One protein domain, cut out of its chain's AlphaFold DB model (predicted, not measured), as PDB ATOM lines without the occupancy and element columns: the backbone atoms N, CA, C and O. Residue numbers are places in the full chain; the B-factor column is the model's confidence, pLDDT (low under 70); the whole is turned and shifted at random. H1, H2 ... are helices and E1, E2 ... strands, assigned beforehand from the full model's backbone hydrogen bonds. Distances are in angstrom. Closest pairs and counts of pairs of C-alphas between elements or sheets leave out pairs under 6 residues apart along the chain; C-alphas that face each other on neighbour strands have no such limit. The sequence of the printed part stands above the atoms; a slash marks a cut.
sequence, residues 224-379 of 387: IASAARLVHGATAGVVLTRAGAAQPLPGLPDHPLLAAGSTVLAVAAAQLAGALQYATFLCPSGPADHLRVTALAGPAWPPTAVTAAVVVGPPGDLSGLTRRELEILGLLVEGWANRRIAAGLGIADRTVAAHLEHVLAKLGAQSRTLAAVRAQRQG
ATOM      1  N   ILE A 224      29.792 -28.925  34.329       83.69
ATOM      2  CA  ILE A 224      29.681 -30.367  34.557       83.69
ATOM      3  C   ILE A 224      31.029 -31.083  34.403       83.69
ATOM      4  O   ILE A 224      31.329 -31.989  35.174       83.69
ATOM      5  N   ALA A 225      31.890 -30.630  33.485       85.12
ATOM      6  CA  ALA A 225      33.261 -31.124  33.369       85.12
ATOM      7  C   ALA A 225      34.111 -30.755  34.589       85.12
ATOM      8  O   ALA A 225      34.921 -31.563  35.038       85.12
ATOM      9  N   SER A 226      33.900 -29.569  35.167       84.50
ATOM     10  CA  SER A 226      34.569 -29.172  36.411       84.50
ATOM     11  C   SER A 226      34.117 -30.047  37.582       84.50
ATOM     12  O   SER A 226      34.959 -30.564  38.310       84.50
ATOM     13  N   ALA A 227      32.808 -30.292  37.718       85.94
ATOM     14  CA  ALA A 227      32.264 -31.183  38.743       85.94
ATOM     15  C   ALA A 227      32.768 -32.628  38.588       85.94
ATOM     16  O   ALA A 227      33.156 -33.260  39.567       85.94
ATOM     17  N   ALA A 228      32.839 -33.135  37.355       88.81
ATOM     18  CA  ALA A 228      33.352 -34.471  37.069       88.81
ATOM     19  C   ALA A 228      34.821 -34.653  37.486       88.81
ATOM     20  O   ALA A 228      35.187 -35.720  37.970       88.81
ATOM     21  N   ARG A 229      35.656 -33.611  37.371       85.25
ATOM     22  CA  ARG A 229      37.059 -33.645  37.827       85.25
ATOM     23  C   ARG A 229      37.212 -33.686  39.347       85.25
ATOM     24  O   ARG A 229      38.263 -34.098  39.827       85.25
ATOM     25  N   LEU A 230      36.190 -33.274  40.096       89.25
ATOM     26  CA  LEU A 230      36.173 -33.403  41.555       89.25
ATOM     27  C   LEU A 230      35.877 -34.842  42.006       89.25
ATOM     28  O   LEU A 230      36.077 -35.168  43.174       89.25
ATOM     29  N   VAL A 231      35.424 -35.719  41.103       91.06
ATOM     30  CA  VAL A 231      35.247 -37.141  41.408       91.06
ATOM     31  C   VAL A 231      36.623 -37.796  41.513       91.06
ATOM     32  O   VAL A 231      37.286 -38.077  40.513       91.06
ATOM     33  N   HIS A 232      37.058 -38.041  42.748       85.25
ATOM     34  CA  HIS A 232      38.350 -38.656  43.031       85.25
ATOM     35  C   HIS A 232      38.523 -39.996  42.304       85.25
ATOM     36  O   HIS A 232      37.684 -40.890  42.399       85.25
ATOM     37  N   GLY A 233      39.648 -40.136  41.600       87.69
ATOM     38  CA  GLY A 233      40.006 -41.357  40.883       87.69
ATOM     39  C   GLY A 233      39.320 -41.537  39.528       87.69
ATOM     40  O   GLY A 233      39.520 -42.580  38.917       87.69
ATOM     41  N   ALA A 234      38.545 -40.570  39.027       93.56
ATOM     42  CA  ALA A 234      38.003 -40.650  37.671       93.56
ATOM     43  C   ALA A 234      39.135 -40.802  36.635       93.56
ATOM     44  O   ALA A 234      40.026 -39.958  36.544       93.56
ATOM     45  N   THR A 235      39.102 -41.887  35.862       94.81
ATOM     46  CA  THR A 235      40.085 -42.211  34.820       94.81
ATOM     47  C   THR A 235      39.549 -41.990  33.413       94.81
ATOM     48  O   THR A 235      40.348 -41.816  32.503       94.81
ATOM     49  N   ALA A 236      38.227 -41.982  33.229       95.88
ATOM     50  CA  ALA A 236      37.562 -41.726  31.954       95.88
ATOM     51  C   ALA A 236      36.143 -41.188  32.171       95.88
ATOM     52  O   ALA A 236      35.574 -41.344  33.256       95.88
ATOM     53  N   GLY A 237      35.551 -40.561  31.155       95.44
ATOM     54  CA  GLY A 237      34.214 -39.997  31.290       95.44
ATOM     55  C   GLY A 237      33.569 -39.546  29.989       95.44
ATOM     56  O   GLY A 237      34.243 -39.191  29.030       95.44
ATOM     57  N   VAL A 238      32.240 -39.524  29.992       94.69
ATOM     58  CA  VAL A 238      31.410 -39.042  28.884       94.69
ATOM     59  C   VAL A 238      30.309 -38.132  29.401       94.69
ATOM     60  O   VAL A 238      29.925 -38.162  30.572       94.69
ATOM     61  N   VAL A 239      29.766 -37.331  28.500       91.75
ATOM     62  CA  VAL A 239      28.570 -36.534  28.714       91.75
ATOM     63  C   VAL A 239      27.398 -37.240  28.055       91.75
ATOM     64  O   VAL A 239      27.438 -37.557  26.868       91.75
ATOM     65  N   LEU A 240      26.340 -37.473  28.819       89.31
ATOM     66  CA  LEU A 240      25.068 -37.931  28.290       89.31
ATOM     67  C   LEU A 240      24.255 -36.757  27.800       89.31
ATOM     68  O   LEU A 240      24.221 -35.699  28.429       89.31
ATOM     69  N   THR A 241      23.556 -36.991  26.698       83.69
ATOM     70  CA  THR A 241      22.632 -36.028  26.132       83.69
ATOM     71  C   THR A 241      21.165 -36.460  26.248       83.69
ATOM     72  O   THR A 241      20.855 -37.629  26.459       83.69
ATOM     73  N   ARG A 242      20.229 -35.529  26.050       78.12
ATOM     74  CA  ARG A 242      18.774 -35.691  26.033       78.12
ATOM     75  C   ARG A 242      18.337 -36.581  24.880       78.12
ATOM     76  O   ARG A 242      17.353 -37.293  25.007       78.12
ATOM     77  N   ALA A 243      19.097 -36.573  23.786       74.94
ATOM     78  CA  ALA A 243      18.932 -37.512  22.682       74.94
ATOM     79  C   ALA A 243      19.420 -38.935  23.025       74.94
ATOM     80  O   ALA A 243      19.360 -39.815  22.175       74.94
ATOM     81  N   GLY A 244      19.948 -39.163  24.233       77.94
ATOM     82  CA  GLY A 244      20.530 -40.438  24.652       77.94
ATOM     83  C   GLY A 244      21.936 -40.695  24.102       77.94
ATOM     84  O   GLY A 244      22.503 -41.752  24.365       77.94
ATOM     85  N   ALA A 245      22.524 -39.751  23.358       83.62
ATOM     86  CA  ALA A 245      23.883 -39.884  22.845       83.62
ATOM     87  C   ALA A 245      24.919 -39.634  23.951       83.62
ATOM     88  O   ALA A 245      24.731 -38.741  24.780       83.62
ATOM     89  N   ALA A 246      26.015 -40.393  23.912       89.62
ATOM     90  CA  ALA A 246      27.209 -40.171  24.716       89.62
ATOM     91  C   ALA A 246      28.233 -39.374  23.901       89.62
ATOM     92  O   ALA A 246      28.491 -39.705  22.744       89.62
ATOM     93  N   GLN A 247      28.790 -38.323  24.492       87.06
ATOM     94  CA  GLN A 247      29.799 -37.461  23.879       87.06
ATOM     95  C   GLN A 247      31.046 -37.388  24.768       87.06
ATOM     96  O   GLN A 247      30.913 -37.533  25.984       87.06
ATOM     97  N   PRO A 248      32.239 -37.129  24.206       88.94
ATOM     98  CA  PRO A 248      33.456 -36.978  24.998       88.94
ATOM     99  C   PRO A 248      33.307 -35.908  26.083       88.94
ATOM    100  O   PRO A 248      32.755 -34.830  25.841       88.94
ATOM    101  N   LEU A 249      33.809 -36.197  27.284       89.56
ATOM    102  CA  LEU A 249      33.849 -35.243  28.388       89.56
ATOM    103  C   LEU A 249      35.203 -34.511  28.396       89.56
ATOM    104  O   LEU A 249      36.232 -35.150  28.617       89.56
ATOM    105  N   PRO A 250      35.250 -33.177  28.208       85.19
ATOM    106  CA  PRO A 250      36.521 -32.468  28.064       85.19
ATOM    107  C   PRO A 250      37.507 -32.668  29.229       85.19
ATOM    108  O   PRO A 250      37.290 -32.241  30.371       85.19
ATOM    109  N   GLY A 251      38.662 -33.252  28.904       85.31
ATOM    110  CA  GLY A 251      39.761 -33.521  29.835       85.31
ATOM    111  C   GLY A 251      39.694 -34.861  30.563       85.31
ATOM    112  O   GLY A 251      40.533 -35.096  31.426       85.31
ATOM    113  N   LEU A 252      38.745 -35.729  30.213       90.19
ATOM    114  CA  LEU A 252      38.786 -37.147  30.551       90.19
ATOM    115  C   LEU A 252      38.781 -37.968  29.252       90.19
ATOM    116  O   LEU A 252      38.108 -37.577  28.299       90.19
ATOM    117  N   PRO A 253      39.550 -39.067  29.170       92.69
ATOM    118  CA  PRO A 253      39.528 -39.938  28.001       92.69
ATOM    119  C   PRO A 253      38.215 -40.731  27.923       92.69
ATOM    120  O   PRO A 253      37.481 -40.850  28.908       92.69
ATOM    121  N   ASP A 254      37.953 -41.316  26.756       90.44
ATOM    122  CA  ASP A 254      36.840 -42.245  26.554       90.44
ATOM    123  C   ASP A 254      37.133 -43.625  27.175       90.44
ATOM    124  O   ASP A 254      38.281 -43.996  27.430       90.44
ATOM    125  N   HIS A 255      36.082 -44.421  27.391       94.06
ATOM    126  CA  HIS A 255      36.195 -45.794  27.888       94.06
ATOM    127  C   HIS A 255      35.156 -46.712  27.227       94.06
ATOM    128  O   HIS A 255      34.009 -46.289  27.074       94.06
ATOM    129  N   PRO A 256      35.473 -47.985  26.905       92.75
ATOM    130  CA  PRO A 256      34.525 -48.903  26.260       92.75
ATOM    131  C   PRO A 256      33.208 -49.103  27.028       92.75
ATOM    132  O   PRO A 256      32.144 -49.171  26.421       92.75
ATOM    133  N   LEU A 257      33.252 -49.128  28.367       93.06
ATOM    134  CA  LEU A 257      32.035 -49.186  29.204       93.06
ATOM    135  C   LEU A 257      31.140 -47.948  29.083       93.06
ATOM    136  O   LEU A 257      29.982 -48.004  29.477       93.06
ATOM    137  N   LEU A 258      31.677 -46.839  28.580       94.75
ATOM    138  CA  LEU A 258      30.965 -45.585  28.361       94.75
ATOM    139  C   LEU A 258      30.657 -45.356  26.874       94.75
ATOM    140  O   LEU A 258      30.274 -44.255  26.487       94.75
ATOM    141  N   ALA A 259      30.797 -46.386  26.034       92.50
ATOM    142  CA  ALA A 259      30.395 -46.308  24.639       92.50
ATOM    143  C   ALA A 259      28.886 -46.039  24.516       92.50
ATOM    144  O   ALA A 259      28.083 -46.467  25.358       92.50
ATOM    145  N   ALA A 260      28.499 -45.345  23.444       89.12
ATOM    146  CA  ALA A 260      27.103 -45.051  23.147       89.12
ATOM    147  C   ALA A 260      26.258 -46.340  23.121       89.12
ATOM    148  O   ALA A 260      26.649 -47.340  22.525       89.12
ATOM    149  N   GLY A 261      25.100 -46.314  23.789       87.94
ATOM    150  CA  GLY A 261      24.200 -47.468  23.893       87.94
ATOM    151  C   GLY A 261      24.613 -48.543  24.909       87.94
ATOM    152  O   GLY A 261      23.922 -49.553  25.023       87.94
ATOM    153  N   SER A 262      25.698 -48.352  25.663       93.12
ATOM    154  CA  SER A 262      26.100 -49.300  26.708       93.12
ATOM    155  C   SER A 262      25.083 -49.389  27.852       93.12
ATOM    156  O   SER A 262      24.453 -48.406  28.257       93.12
ATOM    157  N   THR A 263      24.972 -50.582  28.444       95.19
ATOM    158  CA  THR A 263      24.089 -50.831  29.593       95.19
ATOM    159  C   THR A 263      24.455 -49.967  30.801       95.19
ATOM    160  O   THR A 263      23.571 -49.536  31.537       95.19
ATOM    161  N   VAL A 264      25.743 -49.653  30.988       95.75
ATOM    162  CA  VAL A 264      26.224 -48.778  32.070       95.75
ATOM    163  C   VAL A 264      25.608 -47.389  31.968       95.75
ATOM    164  O   VAL A 264      25.107 -46.869  32.963       95.75
ATOM    165  N   LEU A 265      25.589 -46.804  30.767       94.94
ATOM    166  CA  LEU A 265      24.977 -45.498  30.542       94.94
ATOM    167  C   LEU A 265      23.459 -45.533  30.722       94.94
ATOM    168  O   LEU A 265      22.902 -44.608  31.312       94.94
ATOM    169  N   ALA A 266      22.795 -46.605  30.279       93.81
ATOM    170  CA  ALA A 266      21.361 -46.781  30.494       93.81
ATOM    171  C   ALA A 266      21.013 -46.857  31.993       93.81
ATOM    172  O   ALA A 266      20.079 -46.199  32.452       93.81
ATOM    173  N   VAL A 267      21.801 -47.604  32.774       94.12
ATOM    174  CA  VAL A 267      21.646 -47.704  34.233       94.12
ATOM    175  C   VAL A 267      21.948 -46.369  34.915       94.12
ATOM    176  O   VAL A 267      21.170 -45.942  35.767       94.12
ATOM    177  N   ALA A 268      23.019 -45.676  34.524       94.12
ATOM    178  CA  ALA A 268      23.353 -44.353  35.048       94.12
ATOM    179  C   ALA A 268      22.227 -43.334  34.802       94.12
ATOM    180  O   ALA A 268      21.809 -42.637  35.727       94.12
ATOM    181  N   ALA A 269      21.684 -43.293  33.581       91.56
ATOM    182  CA  ALA A 269      20.567 -42.423  33.230       91.56
ATOM    183  C   ALA A 269      19.302 -42.749  34.043       91.56
ATOM    184  O   ALA A 269      18.653 -41.839  34.559       91.56
ATOM    185  N   ALA A 270      18.975 -44.035  34.214       90.94
ATOM    186  CA  ALA A 270      17.819 -44.467  35.000       90.94
ATOM    187  C   ALA A 270      17.933 -44.082  36.486       90.94
ATOM    188  O   ALA A 270      16.944 -43.673  37.089       90.94
ATOM    189  N   GLN A 271      19.135 -44.165  37.067       89.88
ATOM    190  CA  GLN A 271      19.380 -43.755  38.456       89.88
ATOM    191  C   GLN A 271      19.193 -42.241  38.647       89.88
ATOM    192  O   GLN A 271      18.592 -41.813  39.630       89.88
ATOM    193  N   LEU A 272      19.650 -41.421  37.693       88.94
ATOM    194  CA  LEU A 272      19.472 -39.963  37.750       88.94
ATOM    195  C   LEU A 272      18.018 -39.525  37.518       88.94
ATOM    196  O   LEU A 272      17.578 -38.531  38.095       88.94
ATOM    197  N   ALA A 273      17.238 -40.281  36.736       84.31
ATOM    198  CA  ALA A 273      15.816 -40.001  36.528       84.31
ATOM    199  C   ALA A 273      14.992 -40.046  37.834       84.31
ATOM    200  O   ALA A 273      13.946 -39.407  37.922       84.31
ATOM    201  N   GLY A 274      15.478 -40.739  38.870       70.94
ATOM    202  CA  GLY A 274      14.867 -40.817  40.203       70.94
ATOM    203  C   GLY A 274      15.043 -39.574  41.089       70.94
ATOM    204  O   GLY A 274      15.003 -39.708  42.309       70.94
ATOM    205  N   ALA A 275      15.262 -38.389  40.505       66.56
ATOM    206  CA  ALA A 275      15.540 -37.117  41.191       66.56
ATOM    207  C   ALA A 275      16.864 -37.062  41.984       66.56
ATOM    208  O   ALA A 275      17.060 -36.181  42.826       66.56
ATOM    209  N   LEU A 276      17.800 -37.970  41.701       72.06
ATOM    210  CA  LEU A 276      19.142 -37.915  42.270       72.06
ATOM    211  C   LEU A 276      19.996 -36.878  41.528       72.06
ATOM    212  O   LEU A 276      20.113 -36.916  40.308       72.06
ATOM    213  N   GLN A 277      20.654 -35.988  42.279       84.50
ATOM    214  CA  GLN A 277      21.665 -35.071  41.722       84.50
ATOM    215  C   GLN A 277      22.949 -35.811  41.323       84.50
ATOM    216  O   GLN A 277      23.721 -35.338  40.491       84.50
ATOM    217  N   TYR A 278      23.181 -36.984  41.912       92.06
ATOM    218  CA  TYR A 278      24.267 -37.877  41.547       92.06
ATOM    219  C   TYR A 278      23.922 -39.327  41.902       92.06
ATOM    220  O   TYR A 278      23.162 -39.585  42.834       92.06
ATOM    221  N   ALA A 279      24.525 -40.276  41.197       93.94
ATOM    222  CA  ALA A 279      24.475 -41.695  41.521       93.94
ATOM    223  C   ALA A 279      25.879 -42.291  41.428       93.94
ATOM    224  O   ALA A 279      26.649 -41.930  40.542       93.94
ATOM    225  N   THR A 280      26.224 -43.210  42.324       96.19
ATOM    226  CA  THR A 280      27.494 -43.942  42.268       96.19
ATOM    227  C   THR A 280      27.245 -45.418  42.538       96.19
ATOM    228  O   THR A 280      26.426 -45.755  43.390       96.19
ATOM    229  N   PHE A 281      27.884 -46.293  41.770       97.06
ATOM    230  CA  PHE A 281      27.713 -47.745  41.851       97.06
ATOM    231  C   PHE A 281      28.901 -48.470  41.213       97.06
ATOM    232  O   PHE A 281      29.741 -47.854  40.552       97.06
ATOM    233  N   LEU A 282      28.971 -49.788  41.388       97.69
ATOM    234  CA  LEU A 282      29.995 -50.628  40.774       97.69
ATOM    235  C   LEU A 282      29.486 -51.256  39.476       97.69
ATOM    236  O   LEU A 282      28.344 -51.703  39.378       97.69
ATOM    237  N   CYS A 283      30.374 -51.322  38.493       96.88
ATOM    238  CA  CYS A 283      30.210 -52.082  37.265       96.88
ATOM    239  C   CYS A 283      31.256 -53.201  37.245       96.88
ATOM    240  O   CYS A 283      32.446 -52.895  37.344       96.88
ATOM    241  N   PRO A 284      30.868 -54.475  37.091       94.38
ATOM    242  CA  PRO A 284      31.826 -55.547  36.850       94.38
ATOM    243  C   PRO A 284      32.646 -55.268  35.581       94.38
ATOM    244  O   PRO A 284      32.093 -54.875  34.552       94.38
ATOM    245  N   SER A 285      33.963 -55.460  35.648       90.00
ATOM    246  CA  SER A 285      34.887 -55.313  34.508       90.00
ATOM    247  C   SER A 285      35.697 -56.582  34.224       90.00
ATOM    248  O   SER A 285      36.422 -56.646  33.236       90.00
ATOM    249  N   GLY A 286      35.557 -57.604  35.070       85.25
ATOM    250  CA  GLY A 286      36.198 -58.909  34.948       85.25
ATOM    251  C   GLY A 286      35.653 -59.894  35.992       85.25
ATOM    252  O   GLY A 286      34.700 -59.573  36.702       85.25
ATOM    253  N   PRO A 287      36.234 -61.101  36.123       78.38
ATOM    254  CA  PRO A 287      35.749 -62.120  37.060       78.38
ATOM    255  C   PRO A 287      35.745 -61.675  38.531       78.38
ATOM    256  O   PRO A 287      34.822 -62.033  39.269       78.38
ATOM    257  N   ALA A 288      36.747 -60.884  38.928       79.06
ATOM    258  CA  ALA A 288      36.916 -60.335  40.276       79.06
ATOM    259  C   ALA A 288      37.065 -58.801  40.299       79.06
ATOM    260  O   ALA A 288      37.124 -58.210  41.376       79.06
ATOM    261  N   ASP A 289      37.076 -58.157  39.131       90.69
ATOM    262  CA  ASP A 289      37.327 -56.724  39.005       90.69
ATOM    263  C   ASP A 289      36.033 -55.937  38.839       90.69
ATOM    264  O   ASP A 289      35.086 -56.367  38.172       90.69
ATOM    265  N   HIS A 290      36.024 -54.754  39.439       95.31
ATOM    266  CA  HIS A 290      34.941 -53.793  39.334       95.31
ATOM    267  C   HIS A 290      35.520 -52.418  39.024       95.31
ATOM    268  O   HIS A 290      36.610 -52.078  39.476       95.31
ATOM    269  N   LEU A 291      34.749 -51.602  38.320       96.50
ATOM    270  CA  LEU A 291      34.988 -50.175  38.170       96.50
ATOM    271  C   LEU A 291      33.881 -49.404  38.874       96.50
ATOM    272  O   LEU A 291      32.721 -49.817  38.888       96.50
ATOM    273  N   ARG A 292      34.240 -48.262  39.455       97.31
ATOM    274  CA  ARG A 292      33.275 -47.336  40.036       97.31
ATOM    275  C   ARG A 292      32.733 -46.443  38.940       97.31
ATOM    276  O   ARG A 292      33.502 -45.758  38.276       97.31
ATOM    277  N   VAL A 293      31.418 -46.428  38.791       97.50
ATOM    278  CA  VAL A 293      30.692 -45.513  37.915       97.50
ATOM    279  C   VAL A 293      30.103 -44.416  38.789       97.50
ATOM    280  O   VAL A 293      29.462 -44.704  39.799       97.50
ATOM    281  N   THR A 294      30.316 -43.160  38.412       96.94
ATOM    282  CA  THR A 294      29.678 -42.010  39.057       96.94
ATOM    283  C   THR A 294      28.997 -41.165  37.994       96.94
ATOM    284  O   THR A 294      29.635 -40.713  37.049       96.94
ATOM    285  N   ALA A 295      27.695 -40.969  38.145       95.25
ATOM    286  CA  ALA A 295      26.876 -40.136  37.288       95.25
ATOM    287  C   ALA A 295      26.506 -38.857  38.043       95.25
ATOM    288  O   ALA A 295      26.029 -38.926  39.175       95.25
ATOM    289  N   LEU A 296      26.725 -37.703  37.426       93.12
ATOM    290  CA  LEU A 296      26.408 -36.377  37.948       93.12
ATOM    291  C   LEU A 296      25.324 -35.770  37.064       93.12
ATOM    292  O   LEU A 296      25.502 -35.711  35.845       93.12
ATOM    293  N   ALA A 297      24.222 -35.317  37.654       88.69
ATOM    294  CA  ALA A 297      23.185 -34.618  36.910       88.69
ATOM    295  C   ALA A 297      23.742 -33.308  36.333       88.69
ATOM    296  O   ALA A 297      24.447 -32.551  37.004       88.69
ATOM    297  N   GLY A 298      23.441 -33.053  35.062       79.06
ATOM    298  CA  GLY A 298      23.745 -31.786  34.415       79.06
ATOM    299  C   GLY A 298      22.680 -30.731  34.711       79.06
ATOM    300  O   GLY A 298      21.545 -31.075  35.052       79.06
ATOM    301  N   PRO A 299      23.010 -29.438  34.559       68.00
ATOM    302  CA  PRO A 299      22.017 -28.380  34.664       68.00
ATOM    303  C   PRO A 299      20.916 -28.584  33.615       68.00
ATOM    304  O   PRO A 299      21.194 -28.801  32.437       68.00
ATOM    305  N   ALA A 300      19.654 -28.480  34.034       59.41
ATOM    306  CA  ALA A 300      18.483 -28.640  33.172       59.41
ATOM    307  C   ALA A 300      18.210 -27.389  32.306       59.41
ATOM    308  O   ALA A 300      17.081 -26.909  32.243       59.41
ATOM    309  N   TRP A 301      19.236 -26.834  31.653       55.91
ATOM    310  CA  TRP A 301      19.104 -25.619  30.847       55.91
ATOM    311  C   TRP A 301      19.030 -25.940  29.345       55.91
ATOM    312  O   TRP A 301      19.949 -26.561  28.800       55.91
ATOM    313  N   PRO A 302      17.973 -25.524  28.626       56.97
ATOM    314  CA  PRO A 302      17.987 -25.544  27.174       56.97
ATOM    315  C   PRO A 302      18.949 -24.466  26.638       56.97
ATOM    316  O   PRO A 302      18.924 -23.327  27.085       56.97
ATOM    317  N   PRO A 303      19.784 -24.795  25.648       52.25
ATOM    318  CA  PRO A 303      19.496 -25.857  24.698       52.25
ATOM    319  C   PRO A 303      20.344 -27.091  24.875       52.25
ATOM    320  O   PRO A 303      20.269 -27.993  24.045       52.25
ATOM    321  N   THR A 304      21.195 -27.134  25.899       55.53
ATOM    322  CA  THR A 304      22.256 -28.109  25.841       55.53
ATOM    323  C   THR A 304      21.661 -29.490  25.913       55.53
ATOM    324  O   THR A 304      20.837 -29.830  26.767       55.53
ATOM    325  N   ALA A 305      22.069 -30.276  24.930       67.06
ATOM    326  CA  ALA A 305      21.749 -31.669  24.847       67.06
ATOM    327  C   ALA A 305      22.175 -32.364  26.147       67.06
ATOM    328  O   ALA A 305      21.581 -33.352  26.479       67.06
ATOM    329  N   VAL A 306      23.097 -31.831  26.938       79.06
ATOM    330  CA  VAL A 306      23.675 -32.423  28.148       79.06
ATOM    331  C   VAL A 306      22.661 -32.648  29.275       79.06
ATOM    332  O   VAL A 306      22.036 -31.712  29.758       79.06
ATOM    333  N   THR A 307      22.542 -33.891  29.729       85.19
ATOM    334  CA  THR A 307      21.698 -34.302  30.862       85.19
ATOM    335  C   THR A 307      22.510 -34.806  32.045       85.19
ATOM    336  O   THR A 307      22.053 -34.693  33.180       85.19
ATOM    337  N   ALA A 308      23.706 -35.347  31.810       90.50
ATOM    338  CA  ALA A 308      24.573 -35.856  32.866       90.50
ATOM    339  C   ALA A 308      26.030 -35.969  32.410       90.50
ATOM    340  O   ALA A 308      26.300 -36.070  31.217       90.50
ATOM    341  N   ALA A 309      26.961 -36.025  33.359       93.12
ATOM    342  CA  ALA A 309      28.310 -36.534  33.138       93.12
ATOM    343  C   ALA A 309      28.419 -37.891  33.822       93.12
ATOM    344  O   ALA A 309      28.008 -38.038  34.970       93.12
ATOM    345  N   VAL A 310      28.963 -38.880  33.126       95.94
ATOM    346  CA  VAL A 310      29.210 -40.215  33.666       95.94
ATOM    347  C   VAL A 310      30.701 -40.469  33.599       95.94
ATOM    348  O   VAL A 310      31.285 -40.458  32.519       95.94
ATOM    349  N   VAL A 311      31.312 -40.691  34.755       97.19
ATOM    350  CA  VAL A 311      32.737 -40.988  34.884       97.19
ATOM    351  C   VAL A 311      32.946 -42.389  35.430       97.19
ATOM    352  O   VAL A 311      32.123 -42.902  36.195       97.19
ATOM    353  N   VAL A 312      34.062 -42.998  35.044       97.12
ATOM    354  CA  VAL A 312      34.537 -44.267  35.595       97.12
ATOM    355  C   VAL A 312      35.888 -44.089  36.263       97.12
ATOM    356  O   VAL A 312      36.677 -43.237  35.862       97.12
ATOM    357  N   GLY A 313      36.148 -44.898  37.281       95.56
ATOM    358  CA  GLY A 313      37.409 -44.933  38.009       95.56
ATOM    359  C   GLY A 313      37.610 -46.275  38.719       95.56
ATOM    360  O   GLY A 313      36.767 -47.174  38.595       95.56
ATOM    361  N   PRO A 314      38.707 -46.437  39.476       95.00
ATOM    362  CA  PRO A 314      38.935 -47.636  40.265       95.00
ATOM    363  C   PRO A 314      37.824 -47.807  41.320       95.00
ATOM    364  O   PRO A 314      37.220 -46.825  41.761       95.00
ATOM    365  N   PRO A 315      37.548 -49.046  41.756       94.00
ATOM    366  CA  PRO A 315      36.427 -49.342  42.650       94.00
ATOM    367  C   PRO A 315      36.587 -48.708  44.042       94.00
ATOM    368  O   PRO A 315      35.590 -48.431  44.715       94.00
ATOM    369  N   GLY A 316      37.827 -48.416  44.445       91.81
ATOM    370  CA  GLY A 316      38.173 -48.017  45.805       91.81
ATOM    371  C   GLY A 316      38.145 -49.211  46.762       91.81
ATOM    372  O   GLY A 316      38.224 -50.361  46.331       91.81
ATOM    373  N   ASP A 317      38.030 -48.936  48.060       93.06
ATOM    374  CA  ASP A 317      37.828 -49.978  49.067       93.06
ATOM    375  C   ASP A 317      36.404 -50.551  48.970       93.06
ATOM    376  O   ASP A 317      35.421 -49.810  49.005       93.06
ATOM    377  N   LEU A 318      36.306 -51.876  48.849       95.31
ATOM    378  CA  LEU A 318      35.048 -52.621  48.793       95.31
ATOM    379  C   LEU A 318      34.573 -53.102  50.175       95.31
ATOM    380  O   LEU A 318      33.613 -53.865  50.257       95.31
ATOM    381  N   SER A 319      35.255 -52.718  51.259       93.88
ATOM    382  CA  SER A 319      34.937 -53.121  52.638       93.88
ATOM    383  C   SER A 319      34.911 -54.645  52.835       93.88
ATOM    384  O   SER A 319      34.133 -55.183  53.624       93.88
ATOM    385  N   GLY A 320      35.733 -55.369  52.067       94.81
ATOM    386  CA  GLY A 320      35.776 -56.836  52.076       94.81
ATOM    387  C   GLY A 320      34.510 -57.519  51.537       94.81
ATOM    388  O   GLY A 320      34.314 -58.718  51.771       94.81
ATOM    389  N   LEU A 321      33.626 -56.787  50.849       96.88
ATOM    390  CA  LEU A 321      32.445 -57.353  50.204       96.88
ATOM    391  C   LEU A 321      32.848 -58.233  49.021       96.88
ATOM    392  O   LEU A 321      33.683 -57.879  48.191       96.88
ATOM    393  N   THR A 322      32.222 -59.398  48.942       95.56
ATOM    394  CA  THR A 322      32.361 -60.318  47.813       95.56
ATOM    395  C   THR A 322      31.472 -59.879  46.655       95.56
ATOM    396  O   THR A 322      30.466 -59.195  46.846       95.56
ATOM    397  N   ARG A 323      31.775 -60.364  45.448       94.38
ATOM    398  CA  ARG A 323      30.942 -60.138  44.258       94.38
ATOM    399  C   ARG A 323      29.459 -60.455  44.502       94.38
ATOM    400  O   ARG A 323      28.595 -59.636  44.214       94.38
ATOM    401  N   ARG A 324      29.163 -61.612  45.106       95.50
ATOM    402  CA  ARG A 324      27.780 -62.032  45.377       95.50
ATOM    403  C   ARG A 324      27.073 -61.127  46.384       95.50
ATOM    404  O   ARG A 324      25.883 -60.867  46.252       95.50
ATOM    405  N   GLU A 325      27.800 -60.636  47.382       97.44
ATOM    406  CA  GLU A 325      27.271 -59.675  48.354       97.44
ATOM    407  C   GLU A 325      26.968 -58.317  47.699       97.44
ATOM    408  O   GLU A 325      25.946 -57.717  48.022       97.44
ATOM    409  N   LEU A 326      27.783 -57.870  46.736       97.56
ATOM    410  CA  LEU A 326      27.536 -56.649  45.954       97.56
ATOM    411  C   LEU A 326      26.300 -56.767  45.044       97.56
ATOM    412  O   LEU A 326      25.526 -55.813  44.942       97.56
ATOM    413  N   GLU A 327      26.088 -57.931  44.419       96.69
ATOM    414  CA  GLU A 327      24.879 -58.241  43.635       96.69
ATOM    415  C   GLU A 327      23.623 -58.224  44.527       96.69
ATOM    416  O   GLU A 327      22.613 -57.596  44.198       96.69
ATOM    417  N   ILE A 328      23.691 -58.866  45.703       97.69
ATOM    418  CA  ILE A 328      22.597 -58.869  46.689       97.69
ATOM    419  C   ILE A 328      22.305 -57.450  47.187       97.69
ATOM    420  O   ILE A 328      21.135 -57.074  47.286       97.69
ATOM    421  N   LEU A 329      23.339 -56.650  47.470       97.69
ATOM    422  CA  LEU A 329      23.190 -55.245  47.852       97.69
ATOM    423  C   LEU A 329      22.493 -54.427  46.763       97.69
ATOM    424  O   LEU A 329      21.656 -53.592  47.092       97.69
ATOM    425  N   GLY A 330      22.760 -54.694  45.483       96.88
ATOM    426  CA  GLY A 330      22.075 -54.010  44.387       96.88
ATOM    427  C   GLY A 330      20.575 -54.274  44.360       96.88
ATOM    428  O   GLY A 330      19.776 -53.340  44.288       96.88
ATOM    429  N   LEU A 331      20.176 -55.536  44.520       97.31
ATOM    430  CA  LEU A 331      18.760 -55.905  44.617       97.31
ATOM    431  C   LEU A 331      18.112 -55.364  45.901       97.31
ATOM    432  O   LEU A 331      16.935 -54.998  45.907       97.31
ATOM    433  N   LEU A 332      18.879 -55.284  46.990       96.75
ATOM    434  CA  LEU A 332      18.429 -54.696  48.246       96.75
ATOM    435  C   LEU A 332      18.168 -53.187  48.115       96.75
ATOM    436  O   LEU A 332      17.159 -52.714  48.637       96.75
ATOM    437  N   VAL A 333      19.032 -52.450  47.405       95.00
ATOM    438  CA  VAL A 333      18.859 -51.017  47.094       95.00
ATOM    439  C   VAL A 333      17.609 -50.782  46.238       95.00
ATOM    440  O   VAL A 333      16.894 -49.810  46.464       95.00
ATOM    441  N   GLU A 334      17.266 -51.708  45.338       92.25
ATOM    442  CA  GLU A 334      15.995 -51.696  44.588       92.25
ATOM    443  C   GLU A 334      14.763 -52.074  45.444       92.25
ATOM    444  O   GLU A 334      13.644 -52.149  44.933       92.25
ATOM    445  N   GLY A 335      14.937 -52.342  46.743       94.62
ATOM    446  CA  GLY A 335      13.848 -52.643  47.674       94.62
ATOM    447  C   GLY A 335      13.341 -54.086  47.621       94.62
ATOM    448  O   GLY A 335      12.236 -54.370  48.089       94.62
ATOM    449  N   TRP A 336      14.104 -55.028  47.056       96.69
ATOM    450  CA  TRP A 336      13.645 -56.412  46.927       96.69
ATOM    451  C   TRP A 336      13.642 -57.156  48.274       96.69
ATOM    452  O   TRP A 336      14.579 -57.079  49.070       96.69
ATOM    453  N   ALA A 337      12.593 -57.944  48.523       96.31
ATOM    454  CA  ALA A 337      12.538 -58.884  49.646       96.31
ATOM    455  C   ALA A 337      13.429 -60.116  49.392       96.31
ATOM    456  O   ALA A 337      13.647 -60.483  48.238       96.31
ATOM    457  N   ASN A 338      13.883 -60.799  50.450       95.81
ATOM    458  CA  ASN A 338      14.845 -61.908  50.338       95.81
ATOM    459  C   ASN A 338      14.359 -63.013  49.392       95.81
ATOM    460  O   ASN A 338      15.096 -63.403  48.495       95.81
ATOM    461  N   ARG A 339      13.080 -63.402  49.471       96.81
ATOM    462  CA  ARG A 339      12.470 -64.366  48.540       96.81
ATOM    463  C   ARG A 339      12.582 -63.944  47.070       96.81
ATOM    464  O   ARG A 339      12.795 -64.789  46.204       96.81
ATOM    465  N   ARG A 340      12.446 -62.646  46.774       97.56
ATOM    466  CA  ARG A 340      12.576 -62.103  45.411       97.56
ATOM    467  C   ARG A 340      14.041 -62.050  44.972       97.56
ATOM    468  O   ARG A 340      14.328 -62.380  43.829       97.56
ATOM    469  N   ILE A 341      14.950 -61.690  45.880       97.44
ATOM    470  CA  ILE A 341      16.404 -61.748  45.659       97.44
ATOM    471  C   ILE A 341      16.827 -63.188  45.346       97.44
ATOM    472  O   ILE A 341      17.482 -63.437  44.341       97.44
ATOM    473  N   ALA A 342      16.389 -64.142  46.165       97.38
ATOM    474  CA  ALA A 342      16.665 -65.564  46.031       97.38
ATOM    475  C   ALA A 342      16.213 -66.096  44.667       97.38
ATOM    476  O   ALA A 342      17.007 -66.698  43.946       97.38
ATOM    477  N   ALA A 343      14.970 -65.787  44.278       96.69
ATOM    478  CA  ALA A 343      14.432 -66.135  42.967       96.69
ATOM    479  C   ALA A 343      15.223 -65.490  41.817       96.69
ATOM    480  O   ALA A 343      15.528 -66.167  40.840       96.69
ATOM    481  N   GLY A 344      15.589 -64.209  41.938       94.56
ATOM    482  CA  GLY A 344      16.359 -63.495  40.918       94.56
ATOM    483  C   GLY A 344      17.787 -64.013  40.736       94.56
ATOM    484  O   GLY A 344      18.318 -63.946  39.634       94.56
ATOM    485  N   LEU A 345      18.397 -64.551  41.795       95.25
ATOM    486  CA  LEU A 345      19.777 -65.045  41.791       95.25
ATOM    487  C   LEU A 345      19.894 -66.576  41.670       95.25
ATOM    488  O   LEU A 345      21.016 -67.088  41.642       95.25
ATOM    489  N   GLY A 346      18.773 -67.304  41.633       96.25
ATOM    490  CA  GLY A 346      18.748 -68.768  41.547       96.25
ATOM    491  C   GLY A 346      19.280 -69.480  42.797       96.25
ATOM    492  O   GLY A 346      19.886 -70.543  42.687       96.25
ATOM    493  N   ILE A 347      19.096 -68.896  43.984       96.75
ATOM    494  CA  ILE A 347      19.582 -69.438  45.267       96.75
ATOM    495  C   ILE A 347      18.443 -69.581  46.282       96.75
ATOM    496  O   ILE A 347      17.335 -69.099  46.068       96.75
ATOM    497  N   ALA A 348      18.705 -70.252  47.404       97.19
ATOM    498  CA  ALA A 348      17.718 -70.401  48.469       97.19
ATOM    499  C   ALA A 348      17.582 -69.118  49.312       97.19
ATOM    500  O   ALA A 348      18.560 -68.407  49.542       97.19
ATOM    501  N   ASP A 349      16.388 -68.872  49.859       96.69
ATOM    502  CA  ASP A 349      16.105 -67.706  50.716       96.69
ATOM    503  C   ASP A 349      17.030 -67.651  51.948       96.69
ATOM    504  O   ASP A 349      17.608 -66.616  52.276       96.69
ATOM    505  N   ARG A 350      17.299 -68.819  52.554       96.69
ATOM    506  CA  ARG A 350      18.276 -68.965  53.649       96.69
ATOM    507  C   ARG A 350      19.695 -68.533  53.261       96.69
ATOM    508  O   ARG A 350      20.435 -68.039  54.101       96.69
ATOM    509  N   THR A 351      20.078 -68.712  51.996       97.38
ATOM    510  CA  THR A 351      21.401 -68.324  51.490       97.38
ATOM    511  C   THR A 351      21.487 -66.808  51.343       97.38
ATOM    512  O   THR A 351      22.503 -66.222  51.700       97.38
ATOM    513  N   VAL A 352      20.409 -66.154  50.895       97.50
ATOM    514  CA  VAL A 352      20.322 -64.684  50.884       97.50
ATOM    515  C   VAL A 352      20.427 -64.127  52.301       97.50
ATOM    516  O   VAL A 352      21.174 -63.177  52.516       97.50
ATOM    517  N   ALA A 353      19.718 -64.722  53.267       96.44
ATOM    518  CA  ALA A 353      19.787 -64.302  54.667       96.44
ATOM    519  C   ALA A 353      21.223 -64.376  55.218       96.44
ATOM    520  O   ALA A 353      21.711 -63.385  55.752       96.44
ATOM    521  N   ALA A 354      21.928 -65.487  54.983       97.56
ATOM    522  CA  ALA A 354      23.320 -65.650  55.404       97.56
ATOM    523  C   ALA A 354      24.264 -64.613  54.762       97.56
ATOM    524  O   ALA A 354      25.090 -64.009  55.443       97.56
ATOM    525  N   HIS A 355      24.123 -64.340  53.459       97.75
ATOM    526  CA  HIS A 355      24.891 -63.269  52.815       97.75
ATOM    527  C   HIS A 355      24.577 -61.890  53.409       97.75
ATOM    528  O   HIS A 355      25.488 -61.086  53.597       97.75
ATOM    529  N   LEU A 356      23.310 -61.605  53.723       97.44
ATOM    530  CA  LEU A 356      22.920 -60.334  54.333       97.44
ATOM    531  C   LEU A 356      23.498 -60.168  55.742       97.44
ATOM    532  O   LEU A 356      23.915 -59.066  56.073       97.44
ATOM    533  N   GLU A 357      23.591 -61.224  56.549       97.56
ATOM    534  CA  GLU A 357      24.259 -61.168  57.859       97.56
ATOM    535  C   GLU A 357      25.733 -60.755  57.726       97.56
ATOM    536  O   GLU A 357      26.192 -59.851  58.429       97.56
ATOM    537  N   HIS A 358      26.457 -61.333  56.762       97.88
ATOM    538  CA  HIS A 358      27.838 -60.936  56.477       97.88
ATOM    539  C   HIS A 358      27.938 -59.494  55.969       97.88
ATOM    540  O   HIS A 358      28.819 -58.750  56.399       97.88
ATOM    541  N   VAL A 359      27.028 -59.073  55.087       98.00
ATOM    542  CA  VAL A 359      26.952 -57.688  54.597       98.00
ATOM    543  C   VAL A 359      26.733 -56.708  55.745       98.00
ATOM    544  O   VAL A 359      27.410 -55.684  55.807       98.00
ATOM    545  N   LEU A 360      25.810 -57.012  56.662       97.94
ATOM    546  CA  LEU A 360      25.528 -56.172  57.826       97.94
ATOM    547  C   LEU A 360      26.773 -56.008  58.699       97.94
ATOM    548  O   LEU A 360      27.105 -54.882  59.065       97.94
ATOM    549  N   ALA A 361      27.493 -57.101  58.962       97.69
ATOM    550  CA  ALA A 361      28.742 -57.063  59.714       97.69
ATOM    551  C   ALA A 361      29.819 -56.221  59.004       97.69
ATOM    552  O   ALA A 361      30.376 -55.307  59.610       97.69
ATOM    553  N   LYS A 362      30.062 -56.466  57.708       97.81
ATOM    554  CA  LYS A 362      31.083 -55.763  56.906       97.81
ATOM    555  C   LYS A 362      30.805 -54.270  56.759       97.81
ATOM    556  O   LYS A 362      31.719 -53.460  56.841       97.81
ATOM    557  N   LEU A 363      29.539 -53.898  56.579       97.25
ATOM    558  CA  LEU A 363      29.124 -52.499  56.481       97.25
ATOM    559  C   LEU A 363      28.884 -51.845  57.843       97.25
ATOM    560  O   LEU A 363      28.524 -50.669  57.873       97.25
ATOM    561  N   GLY A 364      29.011 -52.577  58.958       96.06
ATOM    562  CA  GLY A 364      28.689 -52.113  60.312       96.06
ATOM    563  C   GLY A 364      27.229 -51.676  60.489       96.06
ATOM    564  O   GLY A 364      26.946 -50.754  61.260       96.06
ATOM    565  N   ALA A 365      26.309 -52.223  59.693       97.25
ATOM    566  CA  ALA A 365      24.912 -51.813  59.636       97.25
ATOM    567  C   ALA A 365      24.048 -52.660  60.581       97.25
ATOM    568  O   ALA A 365      24.118 -53.882  60.584       97.25
ATOM    569  N   GLN A 366      23.176 -52.004  61.348       96.19
ATOM    570  CA  GLN A 366      22.273 -52.663  62.304       96.19
ATOM    571  C   GLN A 366      20.958 -53.141  61.672       96.19
ATOM    572  O   GLN A 366      20.155 -53.809  62.317       96.19
ATOM    573  N   SER A 367      20.692 -52.770  60.420       96.88
ATOM    574  CA  SER A 367      19.478 -53.162  59.711       96.88
ATOM    575  C   SER A 367      19.713 -53.228  58.210       96.88
ATOM    576  O   SER A 367      20.573 -52.530  57.666       96.88
ATOM    577  N   ARG A 368      18.891 -54.028  57.518       96.00
ATOM    578  CA  ARG A 368      18.901 -54.119  56.048       96.00
ATOM    579  C   ARG A 368      18.718 -52.757  55.375       96.00
ATOM    580  O   ARG A 368      19.349 -52.483  54.364       96.00
ATOM    581  N   THR A 369      17.890 -51.889  55.954       96.50
ATOM    582  CA  THR A 369      17.638 -50.545  55.427       96.50
ATOM    583  C   THR A 369      18.882 -49.678  55.560       96.50
ATOM    584  O   THR A 369      19.273 -49.017  54.604       96.50
ATOM    585  N   LEU A 370      19.556 -49.725  56.715       97.31
ATOM    586  CA  LEU A 370      20.811 -49.002  56.904       97.31
ATOM    587  C   LEU A 370      21.912 -49.531  55.973       97.31
ATOM    588  O   LEU A 370      22.676 -48.733  55.438       97.31
ATOM    589  N   ALA A 371      21.968 -50.844  55.737       97.69
ATOM    590  CA  ALA A 371      22.891 -51.441  54.773       97.69
ATOM    591  C   ALA A 371      22.633 -50.937  53.350       97.69
ATOM    592  O   ALA A 371      23.570 -50.506  52.687       97.69
ATOM    593  N   ALA A 372      21.369 -50.911  52.914       97.12
ATOM    594  CA  ALA A 372      20.978 -50.380  51.609       97.12
ATOM    595  C   ALA A 372      21.374 -48.903  51.452       97.12
ATOM    596  O   ALA A 372      21.987 -48.529  50.456       97.12
ATOM    597  N   VAL A 373      21.096 -48.068  52.462       95.62
ATOM    598  CA  VAL A 373      21.456 -46.640  52.450       95.62
ATOM    599  C   VAL A 373      22.973 -46.445  52.407       95.62
ATOM    600  O   VAL A 373      23.456 -45.595  51.659       95.62
ATOM    601  N   ARG A 374      23.743 -47.218  53.187       96.81
ATOM    602  CA  ARG A 374      25.214 -47.154  53.164       96.81
ATOM    603  C   ARG A 374      25.766 -47.590  51.814       96.81
ATOM    604  O   ARG A 374      26.555 -46.846  51.240       96.81
ATOM    605  N   ALA A 375      25.291 -48.714  51.282       96.44
ATOM    606  CA  ALA A 375      25.683 -49.203  49.967       96.44
ATOM    607  C   ALA A 375      25.380 -48.174  48.871       96.44
ATOM    608  O   ALA A 375      26.263 -47.871  48.076       96.44
ATOM    609  N   GLN A 376      24.191 -47.561  48.873       94.44
ATOM    610  CA  GLN A 376      23.820 -46.531  47.901       94.44
ATOM    611  C   GLN A 376      24.696 -45.275  48.015       94.44
ATOM    612  O   GLN A 376      25.208 -44.787  47.011       94.44
ATOM    613  N   ARG A 377      24.914 -44.760  49.234       93.00
ATOM    614  CA  ARG A 377      25.743 -43.561  49.464       93.00
ATOM    615  C   ARG A 377      27.211 -43.777  49.105       93.00
ATOM    616  O   ARG A 377      27.851 -42.861  48.603       93.00
ATOM    617  N   GLN A 378      27.739 -44.965  49.390       94.12
ATOM    618  CA  GLN A 378      29.136 -45.326  49.148       94.12
ATOM    619  C   GLN A 378      29.353 -45.964  47.771       94.12
ATOM    620  O   GLN A 378      30.490 -46.278  47.432       94.12
ATOM    621  N   GLY A 379      28.298 -46.191  46.986       95.56
ATOM    622  CA  GLY A 379      28.355 -46.895  45.705       95.56
ATOM    623  C   GLY A 379      28.815 -48.349  45.795       95.56
ATOM    624  O   GLY A 379      29.303 -48.879  44.807       95.56
TER     625      GLY A 379
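This is residues 224 to 379 of the 387 residues of the protein "HTH luxR-type domain-containing protein" of Phytohabitans rumicis (UniProt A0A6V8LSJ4). Two lobes stand end to end: a strongly twisted sheet of five strands with H2 packed on one face and the short H1 on the other, and a cluster of four crossed helices, H3 to H6. The lobes meet beside edge strand E3, where the last residues of H6 reach the sheet. The printed part has 156 residues and runs H1 E1 E2 H2 E3 E4 E5 H3 H4 H5 H6; the sheet's order is E2 E1 E5 E4 E3, all antiparallel. The class is mixed, helices and strands. The whole is compact, with a radius of gyration of the C-alphas of 16.5 A, yet elongated, spanning 51 by 26 by 25 A.

E3, residues 278 to 284, E4, residues 290 to 297, and E5, residues 306 to 313, form a meander, each strand the antiparallel neighbour of the one before. N 281 and O 293 are 3.0 A apart across the hairpin of E3 and E4, and N 311 and O 294 are 2.8 A apart across the hairpin of E4 and E5. E1, residues 236 to 241, pairs with E5 (N 238 and O 310, 2.9 A) and forms a hairpin with E2, residues 246 to 248 (N 247 and O 239, 2.8 A). H2, residues 263 to 273, is on the sheet; its closest C-alphas to E4 are those of Ala 268 and Ala 295, 5.9 A apart. H1, residues 224 to 229, is on the opposite face, over E5 at a height over the sheet of 8.6 A, along the strands at 5 degrees to E5 on the local plane. H6, residues 368 to 378, only grazes the sheet with residues 375 to 378; the closest C-alphas of H6 and E3 are those of Gln 376 and Thr 280, 7.2 A apart. H3, residues 323 to 333, touches H6, about perpendicular at 75 degrees, closest at the C-alphas of Val 333 and Ala 372, 5.0 A. H5, residues 349 to 362, touches H4, residues 338 to 345, with residues 349 to 353 alone, about perpendicular at 81 degrees, closest at the C-alphas of Asp 349 and Ala 342, 5.2 A. H1 and H2 are apart from H3 to H6. In the six helices every O i to N i+4 pair is within hydrogen-bond range.

H1 begins at C-alpha 224, (29.681, -30.367, 34.557). E4 is 22.6 A from first to last C-alpha, E5 21.0 A, E3 19.8 A and E1 17.0 A. H5 is 20.1 A long, H3 15.4 A, H2 15.3 A and H6 15.2 A; H6 ends at C-alpha 378, (29.136, -45.326, 49.148).

The C-alphas farthest apart, of Pro 303 and Arg 350, are 51.9 A apart. The printed part has no cut. The link from E2 to H2, residues 249 to 262, is long. Mean pLDDT of the printed part is 91.0; residue 275 and residues 299 to 305 are under 70.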